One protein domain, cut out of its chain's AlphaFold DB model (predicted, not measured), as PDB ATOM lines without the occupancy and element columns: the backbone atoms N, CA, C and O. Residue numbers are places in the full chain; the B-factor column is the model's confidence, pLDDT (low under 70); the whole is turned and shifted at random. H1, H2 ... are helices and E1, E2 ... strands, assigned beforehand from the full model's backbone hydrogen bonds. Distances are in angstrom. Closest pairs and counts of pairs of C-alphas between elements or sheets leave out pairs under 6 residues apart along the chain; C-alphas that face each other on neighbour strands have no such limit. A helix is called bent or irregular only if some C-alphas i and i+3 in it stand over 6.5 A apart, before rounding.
ATOM      1  N   LYS A  43     348.699 184.248 287.965       79.69
ATOM      2  CA  LYS A  43     350.032 184.743 287.615       79.69
ATOM      3  C   LYS A  43     349.897 186.144 287.011       79.69
ATOM      4  O   LYS A  43     349.009 186.322 286.178       79.69
ATOM      5  N   PRO A  44     350.775 187.094 287.371       86.88
ATOM      6  CA  PRO A  44     350.753 188.408 286.755       86.88
ATOM      7  C   PRO A  44     351.076 188.289 285.261       86.88
ATOM      8  O   PRO A  44     352.012 187.591 284.860       86.88
ATOM      9  N   LEU A  45     350.283 188.976 284.447       91.31
ATOM     10  CA  LEU A  45     350.559 189.251 283.048       91.31
ATOM     11  C   LEU A  45     351.665 190.297 282.961       91.31
ATOM     12  O   LEU A  45     351.714 191.221 283.773       91.31
ATOM     13  N   ARG A  46     352.538 190.149 281.965       92.50
ATOM     14  CA  ARG A  46     353.637 191.073 281.695       92.50
ATOM     15  C   ARG A  46     353.434 191.717 280.333       92.50
ATOM     16  O   ARG A  46     353.357 191.014 279.328       92.50
ATOM     17  N   PHE A  47     353.429 193.040 280.313       91.75
ATOM     18  CA  PHE A  47     353.419 193.858 279.109       91.75
ATOM     19  C   PHE A  47     354.793 194.511 278.966       91.75
ATOM     20  O   PHE A  47     355.122 195.479 279.651       91.75
ATOM     21  N   GLU A  48     355.635 193.901 278.136       89.62
ATOM     22  CA  GLU A  48     357.022 194.319 277.935       89.62
ATOM     23  C   GLU A  48     357.098 195.632 277.144       89.62
ATOM     24  O   GLU A  48     356.442 195.778 276.109       89.62
ATOM     25  N   GLY A  49     357.911 196.576 277.629       86.56
ATOM     26  CA  GLY A  49     358.121 197.872 276.982       86.56
ATOM     27  C   GLY A  49     356.924 198.817 277.094       86.56
ATOM     28  O   GLY A  49     356.722 199.640 276.211       86.56
ATOM     29  N   PHE A  50     356.087 198.675 278.122       90.19
ATOM     30  CA  PHE A  50     354.941 199.562 278.345       90.19
ATOM     31  C   PHE A  50     355.240 200.655 279.367       90.19
ATOM     32  O   PHE A  50     354.620 201.711 279.291       90.19
ATOM     33  N   GLY A  51     356.169 200.424 280.292       84.19
ATOM     34  CA  GLY A  51     356.434 201.325 281.408       84.19
ATOM     35  C   GLY A  51     357.434 202.428 281.082       84.19
ATOM     36  O   GLY A  51     358.246 202.298 280.167       84.19
ATOM     37  N   SER A  52     357.360 203.513 281.852       73.94
ATOM     38  CA  SER A  52     358.302 204.650 281.800       73.94
ATOM     39  C   SER A  52     358.661 205.167 283.195       73.94
ATOM     40  O   SER A  52     359.331 206.184 283.321       73.94
ATOM     41  N   THR A  53     358.275 204.451 284.256       73.00
ATOM     42  CA  THR A  53     358.265 204.905 285.657       73.00
ATOM     43  C   THR A  53     357.132 205.903 285.894       73.00
ATOM     44  O   THR A  53     357.340 207.113 285.994       73.00
ATOM     45  N   LEU A  54     355.902 205.378 285.951       70.44
ATOM     46  CA  LEU A  54     354.674 206.117 286.283       70.44
ATOM     47  C   LEU A  54     354.889 207.211 287.349       70.44
ATOM     48  O   LEU A  54     355.605 206.965 288.319       70.44
ATOM     49  N   PRO A  55     354.221 208.378 287.246       74.38
ATOM     50  CA  PRO A  55     353.557 208.940 286.065       74.38
ATOM     51  C   PRO A  55     354.515 209.809 285.220       74.38
ATOM     52  O   PRO A  55     354.078 210.617 284.399       74.38
ATOM     53  N   LEU A  56     355.828 209.696 285.446       81.12
ATOM     54  CA  LEU A  56     356.824 210.533 284.791       81.12
ATOM     55  C   LEU A  56     357.148 210.007 283.387       81.12
ATOM     56  O   LEU A  56     357.173 208.803 283.139       81.12
ATOM     57  N   LEU A  57     357.418 210.931 282.466       84.75
ATOM     58  CA  LEU A  57     357.965 210.630 281.147       84.75
ATOM     59  C   LEU A  57     359.493 210.742 281.219       84.75
ATOM     60  O   LEU A  57     360.064 211.828 281.078       84.75
ATOM     61  N   LEU A  58     360.162 209.614 281.484       80.00
ATOM     62  CA  LEU A  58     361.621 209.555 281.665       80.00
ATOM     63  C   LEU A  58     362.404 209.345 280.354       80.00
ATOM     64  O   LEU A  58     363.593 209.034 280.383       80.00
ATOM     65  N   GLU A  59     361.747 209.508 279.209       85.31
ATOM     66  CA  GLU A  59     362.277 209.188 277.884       85.31
ATOM     67  C   GLU A  59     362.369 210.432 276.994       85.31
ATOM     68  O   GLU A  59     361.562 211.358 277.102       85.31
ATOM     69  N   ARG A  60     363.305 210.416 276.035       88.19
ATOM     70  CA  ARG A  60     363.340 211.416 274.956       88.19
ATOM     71  C   ARG A  60     362.061 211.359 274.105       88.19
ATOM     72  O   ARG A  60     361.470 210.278 273.996       88.19
ATOM     73  N   PRO A  61     361.668 212.464 273.437       92.12
ATOM     74  CA  PRO A  61     360.452 212.514 272.623       92.12
ATOM     75  C   PRO A  61     360.306 211.325 271.660       92.12
ATOM     76  O   PRO A  61     359.274 210.651 271.636       92.12
ATOM     77  N   SER A  62     361.360 211.014 270.899       94.19
ATOM     78  CA  SER A  62     361.351 209.930 269.915       94.19
ATOM     79  C   SER A  62     361.149 208.552 270.555       94.19
ATOM     80  O   SER A  62     360.416 207.720 270.016       94.19
ATOM     81  N   LYS A  63     361.754 208.317 271.725       91.88
ATOM     82  CA  LYS A  63     361.647 207.067 272.488       91.88
ATOM     83  C   LYS A  63     360.257 206.889 273.082       91.88
ATOM     84  O   LYS A  63     359.682 205.818 272.902       91.88
ATOM     85  N   TYR A  64     359.684 207.947 273.656       92.62
ATOM     86  CA  TYR A  64     358.299 207.943 274.124       92.62
ATOM     87  C   TYR A  64     357.331 207.556 272.995       92.62
ATOM     88  O   TYR A  64     356.545 206.616 273.133       92.62
ATOM     89  N   ILE A  65     357.445 208.202 271.827       94.31
ATOM     90  CA  ILE A  65     356.598 207.887 270.667       94.31
ATOM     91  C   ILE A  65     356.792 206.437 270.215       94.31
ATOM     92  O   ILE A  65     355.811 205.741 269.940       94.31
ATOM     93  N   GLN A  66     358.042 205.968 270.134       93.81
ATOM     94  CA  GLN A  66     358.361 204.594 269.742       93.81
ATOM     95  C   GLN A  66     357.766 203.573 270.710       93.81
ATOM     96  O   GLN A  66     357.186 202.590 270.248       93.81
ATOM     97  N   ARG A  67     357.875 203.811 272.021       93.19
ATOM     98  CA  ARG A  67     357.336 202.933 273.059       93.19
ATOM     99  C   ARG A  67     355.822 202.812 272.942       93.19
ATOM    100  O   ARG A  67     355.302 201.710 272.784       93.19
ATOM    101  N   MET A  68     355.128 203.948 272.912       94.31
ATOM    102  CA  MET A  68     353.670 203.994 272.786       94.31
ATOM    103  C   MET A  68     353.206 203.320 271.485       94.31
ATOM    104  O   MET A  68     352.350 202.434 271.495       94.31
ATOM    105  N   THR A  69     353.833 203.662 270.358       93.94
ATOM    106  CA  THR A  69     353.530 203.065 269.045       93.94
ATOM    107  C   THR A  69     353.789 201.558 269.021       93.94
ATOM    108  O   THR A  69     352.998 200.795 268.462       93.94
ATOM    109  N   GLY A  70     354.889 201.110 269.631       93.81
ATOM    110  CA  GLY A  70     355.225 199.698 269.786       93.81
ATOM    111  C   GLY A  70     354.168 198.951 270.594       93.81
ATOM    112  O   GLY A  70     353.705 197.897 270.155       93.81
ATOM    113  N   ALA A  71     353.718 199.533 271.708       93.31
ATOM    114  CA  ALA A  71     352.642 198.980 272.521       93.31
ATOM    115  C   ALA A  71     351.355 198.789 271.704       93.31
ATOM    116  O   ALA A  71     350.804 197.687 271.684       93.31
ATOM    117  N   ALA A  72     350.921 199.794 270.936       93.19
ATOM    118  CA  ALA A  72     349.730 199.657 270.093       93.19
ATOM    119  C   ALA A  72     349.850 198.565 269.043       93.19
ATOM    120  O   ALA A  72     348.942 197.751 268.895       93.19
ATOM    121  N   ARG A  73     350.980 198.513 268.333       92.19
ATOM    122  CA  ARG A  73     351.215 197.500 267.297       92.19
ATOM    123  C   ARG A  73     351.238 196.081 267.867       92.19
ATOM    124  O   ARG A  73     350.865 195.145 267.164       92.19
ATOM    125  N   ASN A  74     351.648 195.930 269.124       91.38
ATOM    126  CA  ASN A  74     351.652 194.649 269.824       91.38
ATOM    127  C   ASN A  74     350.278 194.268 270.394       91.38
ATOM    128  O   ASN A  74     350.037 193.088 270.640       91.38
ATOM    129  N   MET A  75     349.379 195.234 270.601       91.75
ATOM    130  CA  MET A  75     348.065 194.985 271.198       91.75
ATOM    131  C   MET A  75     346.945 194.858 270.179       91.75
ATOM    132  O   MET A  75     346.111 193.965 270.316       91.75
ATOM    133  N   ILE A  76     346.904 195.736 269.177       92.88
ATOM    134  CA  ILE A  76     345.729 195.905 268.323       92.88
ATOM    135  C   ILE A  76     346.069 195.915 266.833       92.88
ATOM    136  O   ILE A  76     347.141 196.327 266.393       92.88
ATOM    137  N   GLN A  77     345.092 195.492 266.042       91.81
ATOM    138  CA  GLN A  77     345.034 195.674 264.599       91.81
ATOM    139  C   GLN A  77     343.739 196.401 264.257       91.81
ATOM    140  O   GLN A  77     342.664 196.013 264.717       91.81
ATOM    141  N   THR A  78     343.828 197.432 263.428       88.62
ATOM    142  CA  THR A  78     342.661 198.185 262.969       88.62
ATOM    143  C   THR A  78     341.977 197.458 261.807       88.62
ATOM    144  O   THR A  78     342.619 196.794 260.987       88.62
ATOM    145  N   ALA A  79     340.651 197.563 261.723       82.56
ATOM    146  CA  ALA A  79     339.898 196.980 260.612       82.56
ATOM    147  C   ALA A  79     339.863 197.889 259.369       82.56
ATOM    148  O   ALA A  79     339.689 197.397 258.253       82.56
ATOM    149  N   ASP A  80     340.027 199.199 259.559       82.19
ATOM    150  CA  ASP A  80     339.966 200.237 258.522       82.19
ATOM    151  C   ASP A  80     341.298 200.435 257.768       82.19
ATOM    152  O   ASP A  80     341.356 201.195 256.800       82.19
ATOM    153  N   GLY A  81     342.360 199.738 258.186       80.25
ATOM    154  CA  GLY A  81     343.706 199.869 257.630       80.25
ATOM    155  C   GLY A  81     344.480 201.089 258.137       80.25
ATOM    156  O   GLY A  81     345.594 201.324 257.664       80.25
ATOM    157  N   SER A  82     343.929 201.852 259.086       88.12
ATOM    158  CA  SER A  82     344.641 202.935 259.767       88.12
ATOM    159  C   SER A  82     345.789 202.375 260.619       88.12
ATOM    160  O   SER A  82     345.682 201.269 261.145       88.12
ATOM    161  N   PRO A  83     346.895 203.101 260.824       88.62
ATOM    162  CA  PRO A  83     347.948 202.636 261.725       88.62
ATOM    163  C   PRO A  83     347.429 202.445 263.162       88.62
ATOM    164  O   PRO A  83     346.590 203.224 263.619       88.62
ATOM    165  N   ALA A  84     347.925 201.438 263.889       89.62
ATOM    166  CA  ALA A  84     347.503 201.152 265.269       89.62
ATOM    167  C   ALA A  84     347.731 202.352 266.205       89.62
ATOM    168  O   ALA A  84     346.906 202.647 267.065       89.62
ATOM    169  N   GLU A  85     348.808 203.102 265.971       89.75
ATOM    170  CA  GLU A  85     349.148 204.332 266.684       89.75
ATOM    171  C   GLU A  85     348.088 205.436 266.581       89.75
ATOM    172  O   GLU A  85     348.034 206.306 267.443       89.75
ATOM    173  N   SER A  86     347.187 205.378 265.593       90.12
ATOM    174  CA  SER A  86     346.057 206.317 265.495       90.12
ATOM    175  C   SER A  86     344.993 206.121 266.579       90.12
ATOM    176  O   SER A  86     344.101 206.955 266.708       90.12
ATOM    177  N   ARG A  87     345.060 205.015 267.330       91.94
ATOM    178  CA  ARG A  87     344.172 204.711 268.457       91.94
ATOM    179  C   ARG A  87     344.838 204.965 269.807       91.94
ATOM    180  O   ARG A  87     344.263 204.605 270.823       91.94
ATOM    181  N   ILE A  88     346.037 205.542 269.847       92.88
ATOM    182  CA  ILE A  88     346.743 205.837 271.099       92.88
ATOM    183  C   ILE A  88     346.412 207.249 271.573       92.88
ATOM    184  O   ILE A  88     346.428 208.195 270.786       92.88
ATOM    185  N   LEU A  89     346.207 207.396 272.880       92.81
ATOM    186  CA  LEU A  89     346.289 208.689 273.544       92.81
ATOM    187  C   LEU A  89     347.758 209.050 273.818       92.81
ATOM    188  O   LEU A  89     348.418 208.408 274.633       92.81
ATOM    189  N   PHE A  90     348.259 210.093 273.156       93.56
ATOM    190  CA  PHE A  90     349.492 210.763 273.566       93.56
ATOM    191  C   PHE A  90     349.129 211.865 274.555       93.56
ATOM    192  O   PHE A  90     348.440 212.815 274.192       93.56
ATOM    193  N   SER A  91     349.602 211.744 275.791       92.69
ATOM    194  CA  SER A  91     349.236 212.637 276.889       92.69
ATOM    195  C   SER A  91     350.478 213.023 277.689       92.69
ATOM    196  O   SER A  91     351.335 212.168 277.919       92.69
ATOM    197  N   PRO A  92     350.590 214.283 278.146       91.06
ATOM    198  CA  PRO A  92     351.655 214.682 279.055       91.06
ATOM    199  C   PRO A  92     351.378 214.223 280.498       91.06
ATOM    200  O   PRO A  92     352.241 214.375 281.354       91.06
ATOM    201  N   VAL A  93     350.188 213.683 280.788       92.00
ATOM    202  CA  VAL A  93     349.777 213.205 282.121       92.00
ATOM    203  C   VAL A  93     349.844 211.681 282.217       92.00
ATOM    204  O   VAL A  93     350.156 211.133 283.272       92.00
ATOM    205  N   VAL A  94     349.568 210.987 281.112       91.06
ATOM    206  CA  VAL A  94     349.488 209.525 281.063       91.06
ATOM    207  C   VAL A  94     350.733 208.951 280.387       91.06
ATOM    208  O   VAL A  94     350.892 209.039 279.168       91.06
ATOM    209  N   SER A  95     351.612 208.320 281.170       89.00
ATOM    210  CA  SER A  95     352.834 207.696 280.639       89.00
ATOM    211  C   SER A  95     352.642 206.269 280.117       89.00
ATOM    212  O   SER A  95     353.463 205.795 279.321       89.00
ATOM    213  N   LEU A  96     351.553 205.605 280.512       92.56
ATOM    214  CA  LEU A  96     351.181 204.269 280.056       92.56
ATOM    215  C   LEU A  96     350.406 204.282 278.731       92.56
ATOM    216  O   LEU A  96     349.622 205.198 278.489       92.56
ATOM    217  N   PRO A  97     350.525 203.226 277.902       93.69
ATOM    218  CA  PRO A  97     349.679 203.059 276.728       93.69
ATOM    219  C   PRO A  97     348.194 203.042 277.111       93.69
ATOM    220  O   PRO A  97     347.747 202.144 277.827       93.69
ATOM    221  N   PHE A  98     347.440 204.018 276.604       94.50
ATOM    222  CA  PHE A  98     345.981 204.086 276.682       94.50
ATOM    223  C   PHE A  98     345.398 204.173 275.270       94.50
ATOM    224  O   PHE A  98     345.928 204.893 274.417       94.50
ATOM    225  N   PHE A  99     344.310 203.442 275.024       92.62
ATOM    226  CA  PHE A  99     343.739 203.289 273.690       92.62
ATOM    227  C   PHE A  99     342.348 203.911 273.590       92.62
ATOM    228  O   PHE A  99     341.435 203.545 274.324       92.62
ATOM    229  N   VAL A 100     342.172 204.805 272.621       90.25
ATOM    230  CA  VAL A 100     340.878 205.362 272.220       90.25
ATOM    231  C   VAL A 100     340.333 204.503 271.082       90.25
ATOM    232  O   VAL A 100     340.556 204.781 269.904       90.25
ATOM    233  N   LEU A 101     339.684 203.404 271.457       89.69
ATOM    234  CA  LEU A 101     339.164 202.392 270.535       89.69
ATOM    235  C   LEU A 101     337.803 202.794 269.954       89.69
ATOM    236  O   LEU A 101     336.988 203.412 270.641       89.69
ATOM    237  N   ASP A 102     337.533 202.401 268.708       86.19
ATOM    238  CA  ASP A 102     336.216 202.573 268.072       86.19
ATOM    239  C   ASP A 102     335.364 201.287 268.073       86.19
ATOM    240  O   ASP A 102     334.196 201.306 267.671       86.19
ATOM    241  N   GLY A 103     335.936 200.180 268.555       86.88
ATOM    242  CA  GLY A 103     335.293 198.874 268.679       86.88
ATOM    243  C   GLY A 103     335.460 197.980 267.449       86.88
ATOM    244  O   GLY A 103     334.999 196.837 267.458       86.88
ATOM    245  N   SER A 104     336.108 198.466 266.389       88.25
ATOM    246  CA  SER A 104     336.442 197.674 265.202       88.25
ATOM    247  C   SER A 104     337.787 196.950 265.316       88.25
ATOM    248  O   SER A 104     338.117 196.123 264.459       88.25
ATOM    249  N   GLU A 105     338.567 197.243 266.357       91.75
ATOM    250  CA  GLU A 105     339.903 196.700 266.543       91.75
ATOM    251  C   GLU A 105     339.895 195.199 266.869       91.75
ATOM    252  O   GLU A 105     339.027 194.665 267.562       91.75
ATOM    253  N   LYS A 106     340.916 194.497 266.374       92.06
ATOM    254  CA  LYS A 106     341.219 193.114 266.747       92.06
ATOM    255  C   LYS A 106     342.400 193.098 267.696       92.06
ATOM    256  O   LYS A 106     343.438 193.673 267.382       92.06
ATOM    257  N   PHE A 107     342.270 192.381 268.801       92.81
ATOM    258  CA  PHE A 107     343.349 192.229 269.771       92.81
ATOM    259  C   PHE A 107     344.277 191.073 269.401       92.81
ATOM    260  O   PHE A 107     343.839 190.067 268.838       92.81
ATOM    261  N   ALA A 108     345.563 191.216 269.717       90.56
ATOM    262  CA  ALA A 108     346.584 190.245 269.336       90.56
ATOM    263  C   ALA A 108     346.387 188.872 270.006       90.56
ATOM    264  O   ALA A 108     346.680 187.844 269.393       90.56
ATOM    265  N   ASN A 109     345.904 188.846 271.251       90.31
ATOM    266  CA  ASN A 109     345.604 187.631 272.011       90.31
ATOM    267  C   ASN A 109     344.660 187.926 273.198       90.31
ATOM    268  O   ASN A 109     344.284 189.073 273.436       90.31
ATOM    269  N   GLU A 110     344.271 186.883 273.938       87.69
ATOM    270  CA  GLU A 110     343.372 187.000 275.097       87.69
ATOM    271  C   GLU A 110     344.000 187.713 276.303       87.69
ATOM    272  O   GLU A 110     343.271 188.333 277.069       87.69
ATOM    273  N   ASP A 111     345.324 187.675 276.477       89.62
ATOM    274  CA  ASP A 111     345.986 188.369 277.590       89.62
ATOM    275  C   ASP A 111     345.939 189.888 277.392       89.62
ATOM    276  O   ASP A 111     345.728 190.637 278.344       89.62
ATOM    277  N   VAL A 112     346.050 190.350 276.143       90.81
ATOM    278  CA  VAL A 112     345.893 191.765 275.775       90.81
ATOM    279  C   VAL A 112     344.523 192.290 276.185       90.81
ATOM    280  O   VAL A 112     344.437 193.389 276.727       90.81
ATOM    281  N   LEU A 113     343.465 191.497 275.990       89.94
ATOM    282  CA  LEU A 113     342.112 191.855 276.417       89.94
ATOM    283  C   LEU A 113     341.988 192.027 277.927       89.94
ATOM    284  O   LEU A 113     341.001 192.595 278.363       89.94
ATOM    285  N   LYS A 114     342.950 191.558 278.721       91.19
ATOM    286  CA  LYS A 114     342.947 191.715 280.176       91.19
ATOM    287  C   LYS A 114     343.745 192.927 280.641       91.19
ATOM    288  O   LYS A 114     343.790 193.177 281.840       91.19
ATOM    289  N   TYR A 115     344.373 193.682 279.739       93.44
ATOM    290  CA  TYR A 115     345.116 194.884 280.106       93.44
ATOM    291  C   TYR A 115     344.199 195.901 280.819       93.44
ATOM    292  O   TYR A 115     343.199 196.304 280.223       93.44
ATOM    293  N   PRO A 116     344.508 196.337 282.059       92.25
ATOM    294  CA  PRO A 116     343.582 197.117 282.887       92.25
ATOM    295  C   PRO A 116     343.048 198.389 282.238       92.25
ATOM    296  O   PRO A 116     341.872 198.696 282.381       92.25
ATOM    297  N   LEU A 117     343.876 199.108 281.474       93.38
ATOM    298  CA  LEU A 117     343.475 200.376 280.859       93.38
ATOM    299  C   LEU A 117     342.577 200.217 279.618       93.38
ATOM    300  O   LEU A 117     342.207 201.213 279.005       93.38
ATOM    301  N   LEU A 118     342.200 198.986 279.255       91.94
ATOM    302  CA  LEU A 118     341.079 198.728 278.342       91.94
ATOM    303  C   LEU A 118     339.727 198.689 279.064       91.94
ATOM    304  O   LEU A 118     338.691 198.666 278.402       91.94
ATOM    305  N   HIS A 119     339.727 198.667 280.399       90.50
ATOM    306  CA  HIS A 119     338.533 198.454 281.207       90.50
ATOM    307  C   HIS A 119     338.287 199.631 282.137       90.50
ATOM    308  O   HIS A 119     339.126 199.994 282.963       90.50
ATOM    309  N   ALA A 120     337.089 200.189 282.012       89.56
ATOM    310  CA  ALA A 120     336.543 201.191 282.906       89.56
ATOM    311  C   ALA A 120     335.463 200.558 283.800       89.56
ATOM    312  O   ALA A 120     334.724 199.692 283.319       89.56
ATOM    313  N   PRO A 121     335.329 200.995 285.063       91.94
ATOM    314  CA  PRO A 121     334.232 200.558 285.916       91.94
ATOM    315  C   PRO A 121     332.885 201.024 285.347       91.94
ATOM    316  O   PRO A 121     332.727 202.170 284.921       91.94
ATOM    317  N   ALA A 122     331.888 200.142 285.367       92.00
ATOM    318  CA  ALA A 122     330.578 200.376 284.763       92.00
ATOM    319  C   ALA A 122     329.804 201.533 285.425       92.00
ATOM    320  O   ALA A 122     329.019 202.211 284.757       92.00
ATOM    321  N   ASN A 123     330.034 201.776 286.719       93.81
ATOM    322  CA  ASN A 123     329.381 202.828 287.498       93.81
ATOM    323  C   ASN A 123     330.088 204.197 287.443       93.81
ATOM    324  O   ASN A 123     329.494 205.180 287.879       93.81
ATOM    325  N   HIS A 124     331.279 204.298 286.837       94.69
ATOM    326  CA  HIS A 124     331.967 205.578 286.604       94.69
ATOM    327  C   HIS A 124     332.431 205.721 285.147       94.69
ATOM    328  O   HIS A 124     333.628 205.764 284.882       94.69
ATOM    329  N   PRO A 125     331.512 205.791 284.168       93.19
ATOM    330  CA  PRO A 125     331.893 206.008 282.778       93.19
ATOM    331  C   PRO A 125     332.479 207.413 282.575       93.19
ATOM    332  O   PRO A 125     332.030 208.381 283.193       93.19
ATOM    333  N   LEU A 126     333.412 207.556 281.630       92.31
ATOM    334  CA  LEU A 126     333.860 208.871 281.168       92.31
ATOM    335  C   LEU A 126     332.670 209.645 280.577       92.31
ATOM    336  O   LEU A 126     332.099 209.250 279.560       92.31
ATOM    337  N   THR A 127     332.302 210.758 281.210       89.31
ATOM    338  CA  THR A 127     331.161 211.591 280.785       89.31
ATOM    339  C   THR A 127     331.574 212.846 280.021       89.31
ATOM    340  O   THR A 127     330.787 213.355 279.220       89.31
ATOM    341  N   ASP A 128     332.802 213.316 280.231       91.44
ATOM    342  CA  ASP A 128     333.359 214.517 279.620       91.44
ATOM    343  C   ASP A 128     334.711 214.200 278.956       91.44
ATOM    344  O   ASP A 128     335.701 213.987 279.660       91.44
ATOM    345  N   PRO A 129     334.786 214.159 277.612       87.81
ATOM    346  CA  PRO A 129     336.029 213.883 276.895       87.81
ATOM    347  C   PRO A 129     337.164 214.874 277.181       87.81
ATOM    348  O   PRO A 129     338.323 214.517 276.988       87.81
ATOM    349  N   GLU A 130     336.867 216.097 277.637       88.69
ATOM    350  CA  GLU A 130     337.902 217.077 278.000       88.69
ATOM    351  C   GLU A 130     338.670 216.663 279.267       88.69
ATOM    352  O   GLU A 130     339.794 217.108 279.483       88.69
ATOM    353  N   GLN A 131     338.107 215.753 280.067       92.38
ATOM    354  CA  GLN A 131     338.710 215.230 281.295       92.38
ATOM    355  C   GLN A 131     339.397 213.874 281.095       92.38
ATOM    356  O   GLN A 131     339.698 213.192 282.073       92.38
ATOM    357  N   LEU A 132     339.653 213.466 279.846       93.88
ATOM    358  CA  LEU A 132     340.218 212.151 279.537       93.88
ATOM    359  C   LEU A 132     341.531 211.882 280.291       93.88
ATOM    360  O   LEU A 132     341.676 210.812 280.870       93.88
ATOM    361  N   ASP A 133     342.450 212.847 280.341       94.38
ATOM    362  CA  ASP A 133     343.728 212.692 281.051       94.38
ATOM    363  C   ASP A 133     343.532 212.416 282.547       94.38
ATOM    364  O   ASP A 133     344.105 211.469 283.085       94.38
ATOM    365  N   VAL A 134     342.682 213.211 283.204       95.50
ATOM    366  CA  VAL A 134     342.356 213.049 284.629       95.50
ATOM    367  C   VAL A 134     341.688 211.701 284.858       95.50
ATOM    368  O   VAL A 134     342.080 210.970 285.756       95.50
ATOM    369  N   TYR A 135     340.726 211.335 284.017       96.62
ATOM    370  CA  TYR A 135     340.013 210.067 284.117       96.62
ATOM    371  C   TYR A 135     340.942 208.853 283.978       96.62
ATOM    372  O   TYR A 135     340.835 207.889 284.736       96.62
ATOM    373  N   VAL A 136     341.877 208.888 283.026       95.62
ATOM    374  CA  VAL A 136     342.850 207.805 282.847       95.62
ATOM    375  C   VAL A 136     343.835 207.760 284.014       95.62
ATOM    376  O   VAL A 136     344.160 206.669 284.485       95.62
ATOM    377  N   LEU A 137     344.262 208.912 284.535       93.75
ATOM    378  CA  LEU A 137     345.082 208.964 285.743       93.75
ATOM    379  C   LEU A 137     344.331 208.399 286.963       93.75
ATOM    380  O   LEU A 137     344.928 207.651 287.737       93.75
ATOM    381  N   THR A 138     343.023 208.644 287.083       94.38
ATOM    382  CA  THR A 138     342.161 208.038 288.111       94.38
ATOM    383  C   THR A 138     342.156 206.518 288.003       94.38
ATOM    384  O   THR A 138     342.346 205.832 289.008       94.38
ATOM    385  N   LEU A 139     342.001 205.973 286.789       94.31
ATOM    386  CA  LEU A 139     342.069 204.525 286.554       94.31
ATOM    387  C   LEU A 139     343.425 203.948 286.969       94.31
ATOM    388  O   LEU A 139     343.468 202.932 287.659       94.31
ATOM    389  N   ILE A 140     344.525 204.588 286.563       92.00
ATOM    390  CA  ILE A 140     345.880 204.152 286.922       92.00
ATOM    391  C   ILE A 140     346.043 204.157 288.438       92.00
ATOM    392  O   ILE A 140     346.433 203.139 289.003       92.00
ATOM    393  N   THR A 141     345.696 205.265 289.092       88.69
ATOM    394  CA  THR A 141     345.794 205.429 290.548       88.69
ATOM    395  C   THR A 141     345.025 204.330 291.263       88.69
ATOM    396  O   THR A 141     345.585 203.638 292.104       88.69
ATOM    397  N   MET A 142     343.779 204.099 290.858       90.06
ATOM    398  CA  MET A 142     342.927 203.045 291.399       90.06
ATOM    399  C   MET A 142     343.531 201.645 291.225       90.06
ATOM    400  O   MET A 142     343.598 200.875 292.184       90.06
ATOM    401  N   TYR A 143     344.006 201.296 290.025       89.31
ATOM    402  CA  TYR A 143     344.594 199.976 289.791       89.31
ATOM    403  C   TYR A 143     345.909 199.787 290.548       89.31
ATOM    404  O   TYR A 143     346.186 198.688 291.036       89.31
ATOM    405  N   VAL A 144     346.721 200.833 290.661       86.19
ATOM    406  CA  VAL A 144     347.985 200.786 291.394       86.19
ATOM    407  C   VAL A 144     347.732 200.622 292.892       86.19
ATOM    408  O   VAL A 144     348.307 199.728 293.514       86.19
ATOM    409  N   THR A 145     346.819 201.402 293.474       81.56
ATOM    410  CA  THR A 145     346.514 201.327 294.910       81.56
ATOM    411  C   THR A 145     345.812 200.023 295.298       81.56
ATOM    412  O   THR A 145     346.029 199.506 296.396       81.56
ATOM    413  N   ALA A 146     345.053 199.428 294.372       80.88
ATOM    414  CA  ALA A 146     344.503 198.080 294.502       80.88
ATOM    415  C   ALA A 146     345.558 196.959 294.346       80.88
ATOM    416  O   ALA A 146     345.245 195.785 294.549       80.88
ATOM    417  N   GLY A 147     346.802 197.280 293.967       80.88
ATOM    418  CA  GLY A 147     347.858 196.298 293.696       80.88
ATOM    419  C   GLY A 147     347.639 195.487 292.411       80.88
ATOM    420  O   GLY A 147     348.210 194.408 292.253       80.88
ATOM    421  N   MET A 148     346.800 195.988 291.502       85.31
ATOM    422  CA  MET A 148     346.438 195.367 290.222       85.31
ATOM    423  C   MET A 148     347.370 195.746 289.077       85.31
ATOM    424  O   MET A 148     347.400 195.037 288.067       85.31
ATOM    425  N   LEU A 149     348.086 196.860 289.210       87.62
ATOM    426  CA  LEU A 149     349.007 197.389 288.216       87.62
ATOM    427  C   LEU A 149     350.284 197.855 288.915       87.62
ATOM    428  O   LEU A 149     350.225 198.570 289.910       87.62
ATOM    429  N   ALA A 150     351.434 197.448 288.392       85.06
ATOM    430  CA  ALA A 150     352.738 197.914 288.845       85.06
ATOM    431  C   ALA A 150     353.708 197.969 287.664       85.06
ATOM    432  O   ALA A 150     353.580 197.188 286.720       85.06
ATOM    433  N   GLU A 151     354.696 198.853 287.730       82.38
ATOM    434  CA  GLU A 151     355.812 198.867 286.782       82.38
ATOM    435  C   GLU A 151     357.067 198.277 287.423       82.38
ATOM    436  O   GLU A 151     357.268 198.392 288.634       82.38
ATOM    437  N   ASP A 152     357.907 197.637 286.613       75.50
ATOM    438  CA  ASP A 152     359.285 197.341 286.998       75.50
ATOM    439  C   ASP A 152     360.258 198.412 286.481       75.50
ATOM    440  O   ASP A 152     359.936 199.236 285.624       75.50
ATOM    441  N   TYR A 153     361.486 198.369 286.996       66.69
ATOM    442  CA  TYR A 153     362.577 199.243 286.560       66.69
ATOM    443  C   TYR A 153     363.040 198.980 285.119       66.69
ATOM    444  O   TYR A 153     363.722 199.819 284.538       66.69
ATOM    445  N   ASP A 154     362.686 197.826 284.544       69.25
ATOM    446  CA  ASP A 154     363.084 197.419 283.195       69.25
ATOM    447  C   ASP A 154     362.071 197.893 282.126       69.25
ATOM    448  O   ASP A 154     362.182 197.526 280.952       69.25
ATOM    449  N   GLY A 155     361.071 198.703 282.505       77.94
ATOM    450  CA  GLY A 155     360.078 199.279 281.591       77.94
ATOM    451  C   GLY A 155     358.945 198.320 281.203       77.94
ATOM    452  O   GLY A 155     358.288 198.497 280.175       77.94
ATOM    453  N   SER A 156     358.700 197.279 281.993       86.56
ATOM    454  CA  SER A 156     357.551 196.380 281.866       86.56
ATOM    455  C   SER A 156     356.433 196.766 282.829       86.56
ATOM    456  O   SER A 156     356.671 197.177 283.963       86.56
ATOM    457  N   VAL A 157     355.194 196.540 282.400       89.81
ATOM    458  CA  VAL A 157     354.012 196.650 283.262       89.81
ATOM    459  C   VAL A 157     353.554 195.255 283.657       89.81
ATOM    460  O   VAL A 157     353.365 194.385 282.802       89.81
ATOM    461  N   TYR A 158     353.343 195.052 284.952       89.94
ATOM    462  CA  TYR A 158     352.764 193.844 285.517       89.94
ATOM    463  C   TYR A 158     351.339 194.098 285.977       89.94
ATOM    464  O   TYR A 158     351.039 195.112 286.605       89.94
ATOM    465  N   THR A 159     350.457 193.145 285.693       90.56
ATOM    466  CA  THR A 159     349.060 193.233 286.115       90.56
ATOM    467  C   THR A 159     348.436 191.869 286.368       90.56
ATOM    468  O   THR A 159     348.812 190.886 285.739       90.56
ATOM    469  N   TYR A 160     347.446 191.796 287.256       86.94
ATOM    470  CA  TYR A 160     346.611 190.599 287.419       86.94
ATOM    471  C   TYR A 160     345.493 190.479 286.374       86.94
ATOM    472  O   TYR A 160     344.847 189.434 286.282       86.94
ATOM    473  N   GLY A 161     345.330 191.510 285.540       85.38
ATOM    474  CA  GLY A 161     344.363 191.565 284.457       85.38
ATOM    475  C   GLY A 161     342.921 191.771 284.924       85.38
ATOM    476  O   GLY A 161     342.556 191.431 286.047       85.38
ATOM    477  N   VAL A 162     342.092 192.331 284.047       88.06
ATOM    478  CA  VAL A 162     340.661 192.557 284.292       88.06
ATOM    479  C   VAL A 162     339.843 191.692 283.338       88.06
ATOM    480  O   VAL A 162     340.180 191.550 282.163       88.06
ATOM    481  N   GLU A 163     338.780 191.073 283.848       84.56
ATOM    482  CA  GLU A 163     337.893 190.209 283.069       84.56
ATOM    483  C   GLU A 163     336.443 190.678 283.211       84.56
ATOM    484  O   GLU A 163     335.878 190.643 284.302       84.56
ATOM    485  N   GLY A 164     335.826 191.041 282.083       80.81
ATOM    486  CA  GLY A 164     334.421 191.444 282.029       80.81
ATOM    487  C   GLY A 164     334.142 192.830 282.614       80.81
ATOM    488  O   GLY A 164     335.050 193.595 282.929       80.81
ATOM    489  N   GLU A 165     332.855 193.155 282.719       86.19
ATOM    490  CA  GLU A 165     332.394 194.378 283.379       86.19
ATOM    491  C   GLU A 165     332.589 194.266 284.898       86.19
ATOM    492  O   GLU A 165     332.346 193.210 285.490       86.19
ATOM    493  N   PHE A 166     332.995 195.367 285.530       88.50
ATOM    494  CA  PHE A 166     333.157 195.463 286.977       88.50
ATOM    495  C   PHE A 166     332.658 196.815 287.492       88.50
ATOM    496  O   PHE A 166     332.522 197.772 286.732       88.50
ATOM    497  N   GLU A 167     332.396 196.885 288.791       91.06
ATOM    498  CA  GLU A 167     332.055 198.115 289.509       91.06
ATOM    499  C   GLU A 167     333.099 198.360 290.598       91.06
ATOM    500  O   GLU A 167     333.768 197.429 291.055       91.06
ATOM    501  N   ILE A 168     333.226 199.613 291.020       88.81
ATOM    502  CA  ILE A 168     334.091 200.016 292.128       88.81
ATOM    503  C   ILE A 168     333.299 200.844 293.134       88.81
ATOM    504  O   ILE A 168     332.349 201.523 292.759       88.81
ATOM    505  N   ALA A 169     333.663 200.768 294.411       90.81
ATOM    506  CA  ALA A 169     333.024 201.576 295.438       90.81
ATOM    507  C   ALA A 169     333.243 203.079 295.177       90.81
ATOM    508  O   ALA A 169     334.357 203.503 294.852       90.81
ATOM    509  N   ASP A 170     332.174 203.869 295.326       92.38
ATOM    510  CA  ASP A 170     332.165 205.301 294.996       92.38
ATOM    511  C   ASP A 170     333.211 206.097 295.795       92.38
ATOM    512  O   ASP A 170     333.772 207.063 295.287       92.38
ATOM    513  N   ASP A 171     333.496 205.696 297.036       89.62
ATOM    514  CA  ASP A 171     334.487 206.332 297.910       89.62
ATOM    515  C   ASP A 171     335.928 206.087 297.441       89.62
ATOM    516  O   ASP A 171     336.746 207.009 297.448       89.62
ATOM    517  N   VAL A 172     336.230 204.876 296.969       87.75
ATOM    518  CA  VAL A 172     337.533 204.541 296.375       87.75
ATOM    519  C   VAL A 172     337.738 205.305 295.069       87.75
ATOM    520  O   VAL A 172     338.816 205.860 294.846       87.75
ATOM    521  N   TRP A 173     336.707 205.368 294.218       93.25
ATOM    522  CA  TRP A 173     336.766 206.158 292.990       93.25
ATOM    523  C   TRP A 173     336.967 207.644 293.290       93.25
ATOM    524  O   TRP A 173     337.871 208.257 292.728       93.25
ATOM    525  N   ALA A 174     336.166 208.209 294.198       92.81
ATOM    526  CA  ALA A 174     336.240 209.619 294.561       92.81
ATOM    527  C   ALA A 174     337.629 210.004 295.089       92.81
ATOM    528  O   ALA A 174     338.174 211.013 294.653       92.81
ATOM    529  N   ALA A 175     338.239 209.176 295.946       89.44
ATOM    530  CA  ALA A 175     339.586 209.429 296.457       89.44
ATOM    531  C   ALA A 175     340.653 209.417 295.345       89.44
ATOM    532  O   ALA A 175     341.528 210.281 295.312       89.44
ATOM    533  N   ALA A 176     340.579 208.457 294.415       90.62
ATOM    534  CA  ALA A 176     341.496 208.395 293.276       90.62
ATOM    535  C   ALA A 176     341.289 209.566 292.300       90.62
ATOM    536  O   ALA A 176     342.255 210.087 291.739       90.62
ATOM    537  N   GLU A 177     340.041 209.986 292.098       93.69
ATOM    538  CA  GLU A 177     339.684 211.087 291.209       93.69
ATOM    539  C   GLU A 177     340.123 212.439 291.771       93.69
ATOM    540  O   GLU A 177     340.679 213.253 291.038       93.69
ATOM    541  N   GLU A 178     339.898 212.673 293.061       92.06
ATOM    542  CA  GLU A 178     340.335 213.879 293.762       92.06
ATOM    543  C   GLU A 178     341.856 214.030 293.690       92.06
ATOM    544  O   GLU A 178     342.350 215.050 293.211       92.06
ATOM    545  N   TRP A 179     342.595 212.965 294.016       89.50
ATOM    546  CA  TRP A 179     344.048 212.953 293.861       89.50
ATOM    547  C   TRP A 179     344.481 213.249 292.415       89.50
ATOM    548  O   TRP A 179     345.358 214.077 292.164       89.50
ATOM    549  N   SER A 180     343.831 212.614 291.437       92.00
ATOM    550  CA  SER A 180     344.176 212.789 290.023       92.00
ATOM    551  C   SER A 180     343.913 214.213 289.531       92.00
ATOM    552  O   SER A 180     344.676 214.722 288.712       92.00
ATOM    553  N   LYS A 181     342.865 214.882 290.030       93.62
ATOM    554  CA  LYS A 181     342.563 216.287 289.708       93.62
ATOM    555  C   LYS A 181     343.625 217.239 290.243       93.62
ATOM    556  O   LYS A 181     344.025 218.148 289.516       93.62
ATOM    557  N   ASP A 182     344.089 217.010 291.466       90.06
ATOM    558  CA  ASP A 182     345.102 217.852 292.102       90.06
ATOM    559  C   ASP A 182     346.470 217.690 291.431       90.06
ATOM    560  O   ASP A 182     347.193 218.667 291.214       90.06
ATOM    561  N   VAL A 183     346.813 216.460 291.042       88.88
ATOM    562  CA  VAL A 183     348.170 216.123 290.607       88.88
ATOM    563  C   VAL A 183     348.357 216.153 289.084       88.88
ATOM    564  O   VAL A 183     349.461 216.440 288.615       88.88
ATOM    565  N   ALA A 184     347.312 215.942 288.275       91.25
ATOM    566  CA  ALA A 184     347.429 215.977 286.810       91.25
ATOM    567  C   ALA A 184     348.062 217.275 286.258       91.25
ATOM    568  O   ALA A 184     348.934 217.172 285.388       91.25
ATOM    569  N   PRO A 185     347.717 218.489 286.744       89.88
ATOM    570  CA  PRO A 185     348.380 219.717 286.306       89.88
ATOM    571  C   PRO A 185     349.881 219.716 286.622       89.88
ATOM    572  O   PRO A 185     350.683 220.097 285.772       89.88
ATOM    573  N   ILE A 186     350.264 219.235 287.806       89.50
ATOM    574  CA  ILE A 186     351.658 219.165 288.265       89.50
ATOM    575  C   ILE A 186     352.453 218.192 287.383       89.50
ATOM    576  O   ILE A 186     353.511 218.553 286.862       89.50
ATOM    577  N   ILE A 187     351.919 216.985 287.146       90.06
ATOM    578  CA  ILE A 187     352.528 215.981 286.256       90.06
ATOM    579  C   ILE A 187     352.696 216.550 284.850       90.06
ATOM    580  O   ILE A 187     353.775 216.434 284.272       90.06
ATOM    581  N   ARG A 188     351.653 217.195 284.311       90.62
ATOM    582  CA  ARG A 188     351.693 217.816 282.983       90.62
ATOM    583  C   ARG A 188     352.841 218.811 282.874       90.62
ATOM    584  O   ARG A 188     353.613 218.725 281.924       90.62
ATOM    585  N   GLU A 189     352.964 219.742 283.819       89.00
ATOM    586  CA  GLU A 189     354.026 220.754 283.781       89.00
ATOM    587  C   GLU A 189     355.424 220.115 283.870       89.00
ATOM    588  O   GLU A 189     356.304 220.468 283.082       89.00
ATOM    589  N   ILE A 190     355.617 219.130 284.758       87.44
ATOM    590  CA  ILE A 190     356.889 218.397 284.893       87.44
ATOM    591  C   ILE A 190     357.237 217.665 283.593       87.44
ATOM    592  O   ILE A 190     358.343 217.813 283.075       87.44
ATOM    593  N   ASN A 191     356.309 216.880 283.049       89.75
ATOM    594  CA  ASN A 191     356.552 216.057 281.868       89.75
ATOM    595  C   ASN A 191     356.794 216.902 280.610       89.75
ATOM    596  O   ASN A 191     357.671 216.564 279.813       89.75
ATOM    597  N   LEU A 192     356.091 218.030 280.458       89.00
ATOM    598  CA  LEU A 192     356.350 218.990 279.382       89.00
ATOM    599  C   LEU A 192     357.756 219.587 279.484       89.00
ATOM    600  O   LEU A 192     358.504 219.555 278.506       89.00
ATOM    601  N   ALA A 193     358.136 220.084 280.666       85.75
ATOM    602  CA  ALA A 193     359.465 220.646 280.897       85.75
ATOM    603  C   ALA A 193     360.572 219.619 280.613       85.75
ATOM    604  O   ALA A 193     361.564 219.938 279.957       85.75
ATOM    605  N   ARG A 194     360.379 218.370 281.044       83.81
ATOM    606  CA  ARG A 194     361.329 217.275 280.819       83.81
ATOM    607  C   ARG A 194     361.494 216.929 279.351       83.81
ATOM    608  O   ARG A 194     362.618 216.840 278.868       83.81
ATOM    609  N   ILE A 195     360.394 216.736 278.633       87.19
ATOM    610  CA  ILE A 195     360.455 216.366 277.218       87.19
ATOM    611  C   ILE A 195     361.070 217.498 276.388       87.19
ATOM    612  O   ILE A 195     361.884 217.219 275.507       87.19
ATOM    613  N   ALA A 196     360.781 218.760 276.722       85.50
ATOM    614  CA  ALA A 196     361.457 219.913 276.128       85.50
ATOM    615  C   ALA A 196     362.962 219.930 276.455       85.50
ATOM    616  O   ALA A 196     363.790 220.137 275.567       85.50
ATOM    617  N   GLN A 197     363.336 219.654 277.707       82.00
ATOM    618  CA  GLN A 197     364.735 219.550 278.114       82.00
ATOM    619  C   GLN A 197     365.464 218.440 277.342       82.00
ATOM    620  O   GLN A 197     366.525 218.702 276.776       82.00
ATOM    621  N   PHE A 198     364.887 217.241 277.239       83.31
ATOM    622  CA  PHE A 198     365.457 216.138 276.461       83.31
ATOM    623  C   PHE A 198     365.598 216.472 274.980       83.31
ATOM    624  O   PHE A 198     366.642 216.188 274.392       83.31
ATOM    625  N   ALA A 199     364.589 217.116 274.391       86.56
ATOM    626  CA  ALA A 199     364.673 217.589 273.017       86.56
ATOM    627  C   ALA A 199     365.821 218.595 272.847       86.56
ATOM    628  O   ALA A 199     366.589 218.491 271.897       86.56
ATOM    629  N   SER A 200     365.999 219.531 273.787       83.12
ATOM    630  CA  SER A 200     367.039 220.568 273.704       83.12
ATOM    631  C   SER A 200     368.470 220.015 273.699       83.12
ATOM    632  O   SER A 200     369.353 220.602 273.075       83.12
ATOM    633  N   LEU A 201     368.702 218.868 274.350       83.75
ATOM    634  CA  LEU A 201     370.016 218.219 274.413       83.75
ATOM    635  C   LEU A 201     370.415 217.535 273.093       83.75
ATOM    636  O   LEU A 201     371.599 217.288 272.873       83.75
ATOM    637  N   ALA A 202     369.445 217.227 272.229       85.94
ATOM    638  CA  ALA A 202     369.624 216.513 270.964       85.94
ATOM    639  C   ALA A 202     368.673 217.065 269.884       85.94
ATOM    640  O   ALA A 202     367.943 216.323 269.227       85.94
ATOM    641  N   TRP A 203     368.627 218.396 269.747       86.94
ATOM    642  CA  TRP A 203     367.560 219.075 269.002       86.94
ATOM    643  C   TRP A 203     367.488 218.667 267.528       86.94
ATOM    644  O   TRP A 203     366.398 218.450 267.011       86.94
ATOM    645  N   GLU A 204     368.631 218.505 266.856       90.00
ATOM    646  CA  GLU A 204     368.657 218.100 265.443       90.00
ATOM    647  C   GLU A 204     368.004 216.727 265.213       90.00
ATOM    648  O   GLU A 204     367.402 216.498 264.163       90.00
ATOM    649  N   GLU A 205     368.101 215.819 266.189       91.19
ATOM    650  CA  GLU A 205     367.540 214.472 266.106       91.19
ATOM    651  C   GLU A 205     366.100 214.393 266.645       91.19
ATOM    652  O   GLU A 205     365.270 213.667 266.095       91.19
ATOM    653  N   GLU A 206     365.792 215.134 267.711       92.50
ATOM    654  CA  GLU A 206     364.541 215.012 268.469       92.50
ATOM    655  C   GLU A 206     363.459 216.023 268.058       92.50
ATOM    656  O   GLU A 206     362.285 215.797 268.359       92.50
ATOM    657  N   GLN A 207     363.806 217.098 267.338       92.00
ATOM    658  CA  GLN A 207     362.861 218.150 266.939       92.00
ATOM    659  C   GLN A 207     361.575 217.606 266.282       92.00
ATOM    660  O   GLN A 207     360.494 217.984 266.731       92.00
ATOM    661  N   PRO A 208     361.619 216.692 265.287       94.81
ATOM    662  CA  PRO A 208     360.391 216.214 264.644       94.81
ATOM    663  C   PRO A 208     359.458 215.460 265.601       94.81
ATOM    664  O   PRO A 208     358.236 215.528 265.476       94.81
ATOM    665  N   ALA A 209     360.035 214.715 266.548       94.75
ATOM    666  CA  ALA A 209     359.280 213.989 267.559       94.75
ATOM    667  C   ALA A 209     358.680 214.951 268.593       94.75
ATOM    668  O   ALA A 209     357.523 214.799 268.974       94.75
ATOM    669  N   PHE A 210     359.445 215.962 269.003       92.31
ATOM    670  CA  PHE A 210     358.978 216.993 269.919       92.31
ATOM    671  C   PHE A 210     357.803 217.796 269.336       92.31
ATOM    672  O   PHE A 210     356.751 217.863 269.966       92.31
ATOM    673  N   GLU A 211     357.918 218.286 268.096       92.06
ATOM    674  CA  GLU A 211     356.853 219.041 267.410       92.06
ATOM    675  C   GLU A 211     355.554 218.223 267.259       92.06
ATOM    676  O   GLU A 211     354.448 218.757 267.388       92.06
ATOM    677  N   MET A 212     355.662 216.906 267.027       93.06
ATOM    678  CA  MET A 212     354.497 216.012 266.993       93.06
ATOM    679  C   MET A 212     353.775 215.975 268.346       93.06
ATOM    680  O   MET A 212     352.543 216.006 268.389       93.06
ATOM    681  N   LEU A 213     354.530 215.887 269.444       92.88
ATOM    682  CA  LEU A 213     353.968 215.845 270.792       92.88
ATOM    683  C   LEU A 213     353.342 217.185 271.181       92.88
ATOM    684  O   LEU A 213     352.231 217.192 271.702       92.88
ATOM    685  N   GLU A 214     353.976 218.312 270.852       90.31
ATOM    686  CA  GLU A 214     353.390 219.643 271.060       90.31
ATOM    687  C   GLU A 214     352.042 219.783 270.347       90.31
ATOM    688  O   GLU A 214     351.058 220.230 270.946       90.31
ATOM    689  N   GLN A 215     351.966 219.327 269.092       91.19
ATOM    690  CA  GLN A 215     350.717 219.313 268.338       91.19
ATOM    691  C   GLN A 215     349.669 218.399 268.986       91.19
ATOM    692  O   GLN A 215     348.500 218.781 269.071       91.19
ATOM    693  N   ALA A 216     350.065 217.202 269.428       90.69
ATOM    694  CA  ALA A 216     349.165 216.249 270.070       90.69
ATOM    695  C   ALA A 216     348.608 216.784 271.399       90.69
ATOM    696  O   ALA A 216     347.434 216.583 271.700       90.69
ATOM    697  N   TRP A 217     349.428 217.503 272.165       90.69
ATOM    698  CA  TRP A 217     349.065 218.051 273.472       90.69
ATOM    699  C   TRP A 217     348.446 219.451 273.410       90.69
ATOM    700  O   TRP A 217     348.002 219.968 274.436       90.69
ATOM    701  N   GLY A 218     348.430 220.079 272.231       87.88
ATOM    702  CA  GLY A 218     347.927 221.439 272.049       87.88
ATOM    703  C   GLY A 218     348.728 222.487 272.827       87.88
ATOM    704  O   GLY A 218     348.145 223.455 273.316       87.88
ATOM    705  N   VAL A 219     350.038 222.279 272.983       85.00
ATOM    706  CA  VAL A 219     350.943 223.190 273.702       85.00
ATOM    707  C   VAL A 219     351.618 224.132 272.708       85.00
ATOM    708  O   VAL A 219     351.949 223.731 271.592       85.00
ATOM    709  N   ASN A 220     351.788 225.400 273.089       81.25
ATOM    710  CA  ASN A 220     352.491 226.374 272.264       81.25
ATOM    711  C   ASN A 220     354.015 226.240 272.472       81.25
ATOM    712  O   ASN A 220     354.446 226.211 273.628       81.25
ATOM    713  N   PRO A 221     354.834 226.250 271.402       68.81
ATOM    714  CA  PRO A 221     356.296 226.216 271.503       68.81
ATOM    715  C   PRO A 221     356.946 227.309 272.356       68.81
ATOM    716  O   PRO A 221     358.112 227.192 272.704       68.81
ATOM    717  N   ASP A 222     356.234 228.381 272.702       74.19
ATOM    718  CA  ASP A 222     356.759 229.436 273.580       74.19
ATOM    719  C   ASP A 222     356.516 229.162 275.082       74.19
ATOM    720  O   ASP A 222     357.057 229.867 275.938       74.19
ATOM    721  N   ASP A 223     355.727 228.139 275.426       75.31
ATOM    722  CA  ASP A 223     355.285 227.891 276.804       75.31
ATOM    723  C   ASP A 223     356.306 227.095 277.640       75.31
ATOM    724  O   ASP A 223     356.166 227.011 278.860       75.31
ATOM    725  N   TRP A 224     357.354 226.518 277.035       73.75
ATOM    726  CA  TRP A 224     358.253 225.593 277.744       73.75
ATOM    727  C   TRP A 224     359.142 226.271 278.793       73.75
ATOM    728  O   TRP A 224     359.381 225.687 279.847       73.75
ATOM    729  N   GLN A 225     359.634 227.489 278.545       72.75
ATOM    730  CA  GLN A 225     360.586 228.138 279.456       72.75
ATOM    731  C   GLN A 225     359.942 228.462 280.818       72.75
ATOM    732  O   GLN A 225     360.519 228.092 281.841       72.75
ATOM    733  N   PRO A 226     358.724 229.042 280.880       81.06
ATOM    734  CA  PRO A 226     357.997 229.177 282.142       81.06
ATOM    735  C   PRO A 226     357.714 227.848 282.860       81.06
ATOM    736  O   PRO A 226     357.684 227.821 284.089       81.06
ATOM    737  N   LEU A 227     357.493 226.753 282.122       77.25
ATOM    738  CA  LEU A 227     357.266 225.421 282.700       77.25
ATOM    739  C   LEU A 227     358.549 224.850 283.316       77.25
ATOM    740  O   LEU A 227     358.522 224.328 284.429       77.25
ATOM    741  N   ALA A 228     359.679 225.003 282.626       72.38
ATOM    742  CA  ALA A 228     360.989 224.595 283.123       72.38
ATOM    743  C   ALA A 228     361.368 225.337 284.414       72.38
ATOM    744  O   ALA A 228     361.877 224.721 285.349       72.38
ATOM    745  N   ASP A 229     361.055 226.633 284.504       76.69
ATOM    746  CA  ASP A 229     361.344 227.445 285.691       76.69
ATOM    747  C   ASP A 229     360.539 226.992 286.928       76.69
ATOM    748  O   ASP A 229     361.036 227.073 288.053       76.69
ATOM    749  N   LYS A 230     359.313 226.483 286.733       79.75
ATOM    750  CA  LYS A 230     358.444 225.949 287.801       79.75
ATOM    751  C   LYS A 230     358.733 224.499 288.179       79.75
ATOM    752  O   LYS A 230     358.306 224.045 289.241       79.75
ATOM    753  N   MET A 231     359.446 223.762 287.328       79.94
ATOM    754  CA  MET A 231     359.683 222.330 287.507       79.94
ATOM    755  C   MET A 231     360.231 221.969 288.902       79.94
ATOM    756  O   MET A 231     359.710 221.015 289.472       79.94
ATOM    757  N   PRO A 232     361.206 222.683 289.504       80.06
ATOM    758  CA  PRO A 232     361.701 222.335 290.838       80.06
ATOM    759  C   PRO A 232     360.622 222.380 291.931       80.06
ATOM    760  O   PRO A 232     360.541 221.463 292.740       80.06
ATOM    761  N   GLU A 233     359.766 223.406 291.921       84.12
ATOM    762  CA  GLU A 233     358.661 223.545 292.881       84.12
ATOM    763  C   GLU A 233     357.635 222.420 292.701       84.12
ATOM    764  O   GLU A 233     357.252 221.757 293.663       84.12
ATOM    765  N   ASN A 234     357.249 222.143 291.456       84.62
ATOM    766  CA  ASN A 234     356.308 221.072 291.133       84.62
ATOM    767  C   ASN A 234     356.848 219.683 291.489       84.62
ATOM    768  O   ASN A 234     356.097 218.820 291.939       84.62
ATOM    769  N   VAL A 235     358.150 219.457 291.302       83.38
ATOM    770  CA  VAL A 235     358.822 218.214 291.693       83.38
ATOM    771  C   VAL A 235     358.759 218.019 293.208       83.38
ATOM    772  O   VAL A 235     358.475 216.910 293.659       83.38
ATOM    773  N   ASP A 236     358.977 219.078 293.991       80.75
ATOM    774  CA  ASP A 236     358.866 219.019 295.451       80.75
ATOM    775  C   ASP A 236     357.426 218.736 295.910       80.75
ATOM    776  O   ASP A 236     357.235 217.960 296.850       80.75
ATOM    777  N   LEU A 237     356.422 219.302 295.228       83.50
ATOM    778  CA  LEU A 237     355.005 219.012 295.482       83.50
ATOM    779  C   LEU A 237     354.662 217.549 295.165       83.50
ATOM    780  O   LEU A 237     354.118 216.848 296.015       83.50
ATOM    781  N   LEU A 238     355.042 217.063 293.980       82.62
ATOM    782  CA  LEU A 238     354.727 215.705 293.532       82.62
ATOM    783  C   LEU A 238     355.421 214.632 294.375       82.62
ATOM    784  O   LEU A 238     354.874 213.549 294.562       82.62
ATOM    785  N   LYS A 239     356.623 214.911 294.892       78.94
ATOM    786  CA  LYS A 239     357.416 213.939 295.653       78.94
ATOM    787  C   LYS A 239     356.654 213.325 296.825       78.94
ATOM    788  O   LYS A 239     356.828 212.143 297.101       78.94
ATOM    789  N   HIS A 240     355.854 214.127 297.528       69.75
ATOM    790  CA  HIS A 240     355.098 213.647 298.683       69.75
ATOM    791  C   HIS A 240     354.053 212.598 298.283       69.75
ATOM    792  O   HIS A 240     353.899 211.590 298.968       69.75
ATOM    793  N   ASP A 241     353.408 212.821 297.142       69.62
ATOM    794  CA  ASP A 241     352.308 212.003 296.639       69.62
ATOM    795  C   ASP A 241     352.789 210.804 295.809       69.62
ATOM    796  O   ASP A 241     352.145 209.756 295.775       69.62
ATOM    797  N   TYR A 242     353.951 210.928 295.164       68.19
ATOM    798  CA  TYR A 242     354.545 209.891 294.321       68.19
ATOM    799  C   TYR A 242     354.826 208.597 295.096       68.19
ATOM    800  O   TYR A 242     354.446 207.509 294.652       68.19
ATOM    801  N   ASP A 243     355.437 208.723 296.278       64.75
ATOM    802  CA  ASP A 243     355.793 207.586 297.135       64.75
ATOM    803  C   ASP A 243     354.549 206.838 297.648       64.75
ATOM    804  O   ASP A 243     354.616 205.637 297.918       64.75
ATOM    805  N   ILE A 244     353.402 207.522 297.761       63.66
ATOM    806  CA  ILE A 244     352.133 206.931 298.216       63.66
ATOM    807  C   ILE A 244     351.575 205.957 297.169       63.66
ATOM    808  O   ILE A 244     350.914 204.978 297.525       63.66
ATOM    809  N   ILE A 245     351.851 206.198 295.886       63.97
ATOM    810  CA  ILE A 245     351.195 205.489 294.787       63.97
ATOM    811  C   ILE A 245     352.105 204.433 294.179       63.97
ATOM    812  O   ILE A 245     351.708 203.279 294.069       63.97
ATOM    813  N   THR A 246     353.325 204.771 293.776       63.12
ATOM    814  CA  THR A 246     354.045 203.920 292.813       63.12
ATOM    815  C   THR A 246     354.928 202.861 293.471       63.12
ATOM    816  O   THR A 246     355.303 201.898 292.807       63.12
ATOM    817  N   ASN A 247     355.255 202.994 294.768       61.03
ATOM    818  CA  ASN A 247     356.316 202.226 295.448       61.03
ATOM    819  C   ASN A 247     357.671 202.231 294.697       61.03
ATOM    820  O   ASN A 247     358.553 201.420 295.002       61.03
ATOM    821  N   LEU A 248     357.846 203.121 293.714       62.91
ATOM    822  CA  LEU A 248     359.068 203.292 292.937       62.91
ATOM    823  C   LEU A 248     359.876 204.463 293.515       62.91
ATOM    824  O   LEU A 248     359.307 205.349 294.149       62.91
ATOM    825  N   PRO A 249     361.203 204.504 293.318       61.03
ATOM    826  CA  PRO A 249     362.011 205.655 293.672       61.03
ATOM    827  C   PRO A 249     361.587 206.849 292.827       61.03
ATOM    828  O   PRO A 249     361.564 206.780 291.597       61.03
ATOM    829  N   PHE A 250     361.278 207.961 293.486       67.69
ATOM    830  CA  PHE A 250     361.023 209.208 292.789       67.69
ATOM    831  C   PHE A 250     362.322 209.754 292.186       67.69
ATOM    832  O   PHE A 250     363.129 210.386 292.875       67.69
ATOM    833  N   GLU A 251     362.515 209.527 290.886       69.12
ATOM    834  CA  GLU A 251     363.676 210.006 290.131       69.12
ATOM    835  C   GLU A 251     363.284 211.051 289.061       69.12
ATOM    836  O   GLU A 251     363.379 210.831 287.851       69.12
ATOM    837  N   PRO A 252     362.868 212.260 289.480       60.75
ATOM    838  CA  PRO A 252     362.366 213.313 288.593       60.75
ATOM    839  C   PRO A 252     363.441 213.951 287.703       60.75
ATOM    840  O   PRO A 252     363.112 214.769 286.847       60.75
ATOM    841  N   TYR A 253     364.705 213.574 287.894       61.03
ATOM    842  CA  TYR A 253     365.848 214.069 287.132       61.03
ATOM    843  C   TYR A 253     366.670 212.948 286.494       61.03
ATOM    844  O   TYR A 253     367.641 213.253 285.804       61.03
TER     845      TYR A 253
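Overview. This is residues 43 to 253 of the 280 residues of an uncharacterized protein of Bifidobacterium callitrichidarum (UniProt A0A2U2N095). Crossed helices curve round a middle that part of a long unnamed stretch, residues 88 to 128, passes through: H1 lies on one side, H5 and H4b toward one end, and H6 and H4a on the side away from H1. H3 crosses H4a, and a small three-stranded sheet lies at the end away from H4b, by the last turns of H3. The printed part has 211 residues with six named helices and three named strands, in the order E1, H1, H2, H3, E2, E3, H4, H5, H6; the sheet's order is E1, E3, E2, antiparallel. The class is mostly helix, and the whole is compact, with a radius of gyration of the C-alphas of 16.7 A and spans of 45 by 42 by 34 A.

Along the chain. E1 is residues 45 to 47, beginning at C-alpha 45 (350.559, 189.251, 283.048). H1, residues 61 to 75, measures 21.5 A, and H2 is residues 84 to 87. H3, residues 129 to 145, measures 24.3 A. E2 is residues 149 to 151 and E3 residues 157 to 159. H4, residues 170 to 201, was assigned as one helix by its hydrogen bonds but is bent: C-alphas 182 and 185 are 6.9 A apart. Its arms are H4a, residues 170 to 182, 18.3 A, and H4b, residues 185 to 201, 24.7 A. H5, residues 203 to 217, measures 19.1 A. H6, residues 224 to 245, measures 27.3 A, has a kink of 58 degrees near residue 235 and ends at C-alpha 245 (351.195, 205.489, 294.787).

Arrangement. H4 is the hub, touching four other helices. H4b touches H6 at a steep tilt of 56 degrees, closest at the C-alphas of Ala 193 and Ala 228, 4.8 A. H4b and H5 form a helical hairpin, closest at the C-alphas of Ala 199 and Glu 206, 5.2 A. H4a touches H3 at a steep tilt of 64 degrees, closest at the C-alphas of Thr 138 and Glu 177, 5.0 A. H1 touches H5 with residues 61 to 65 alone, closest at the C-alphas of Ser 62 and Ala 209, 5.1 A. H2 touches H1, closest at the C-alphas of Glu 85 and Thr 69, 5.1 A. H3 only grazes the sheet, with residues 140 to 144. Between the antiparallel neighbours E1 and E3, N 45 and O 159 are within hydrogen-bond range at 2.7 A, and in the hairpin E2 and E3, N 158 and O 150 are within hydrogen-bond range at 2.8 A. Every O i to N i+4 pair is within range in H1, H4a and H4b, against 11 of 13 in H3, 9 of 11 in H5 and 11 of 18 in H6; H2 is too short for one.

Size, cuts and confidence. The farthest C-alphas, those of Ala 169 and Glu 204, are 49.4 A apart. The printed part has no cut; the links E1 to H1 and H2 to H3 are long. Confidence is under 70 at residues 153 to 154, 221 and 240 to 253.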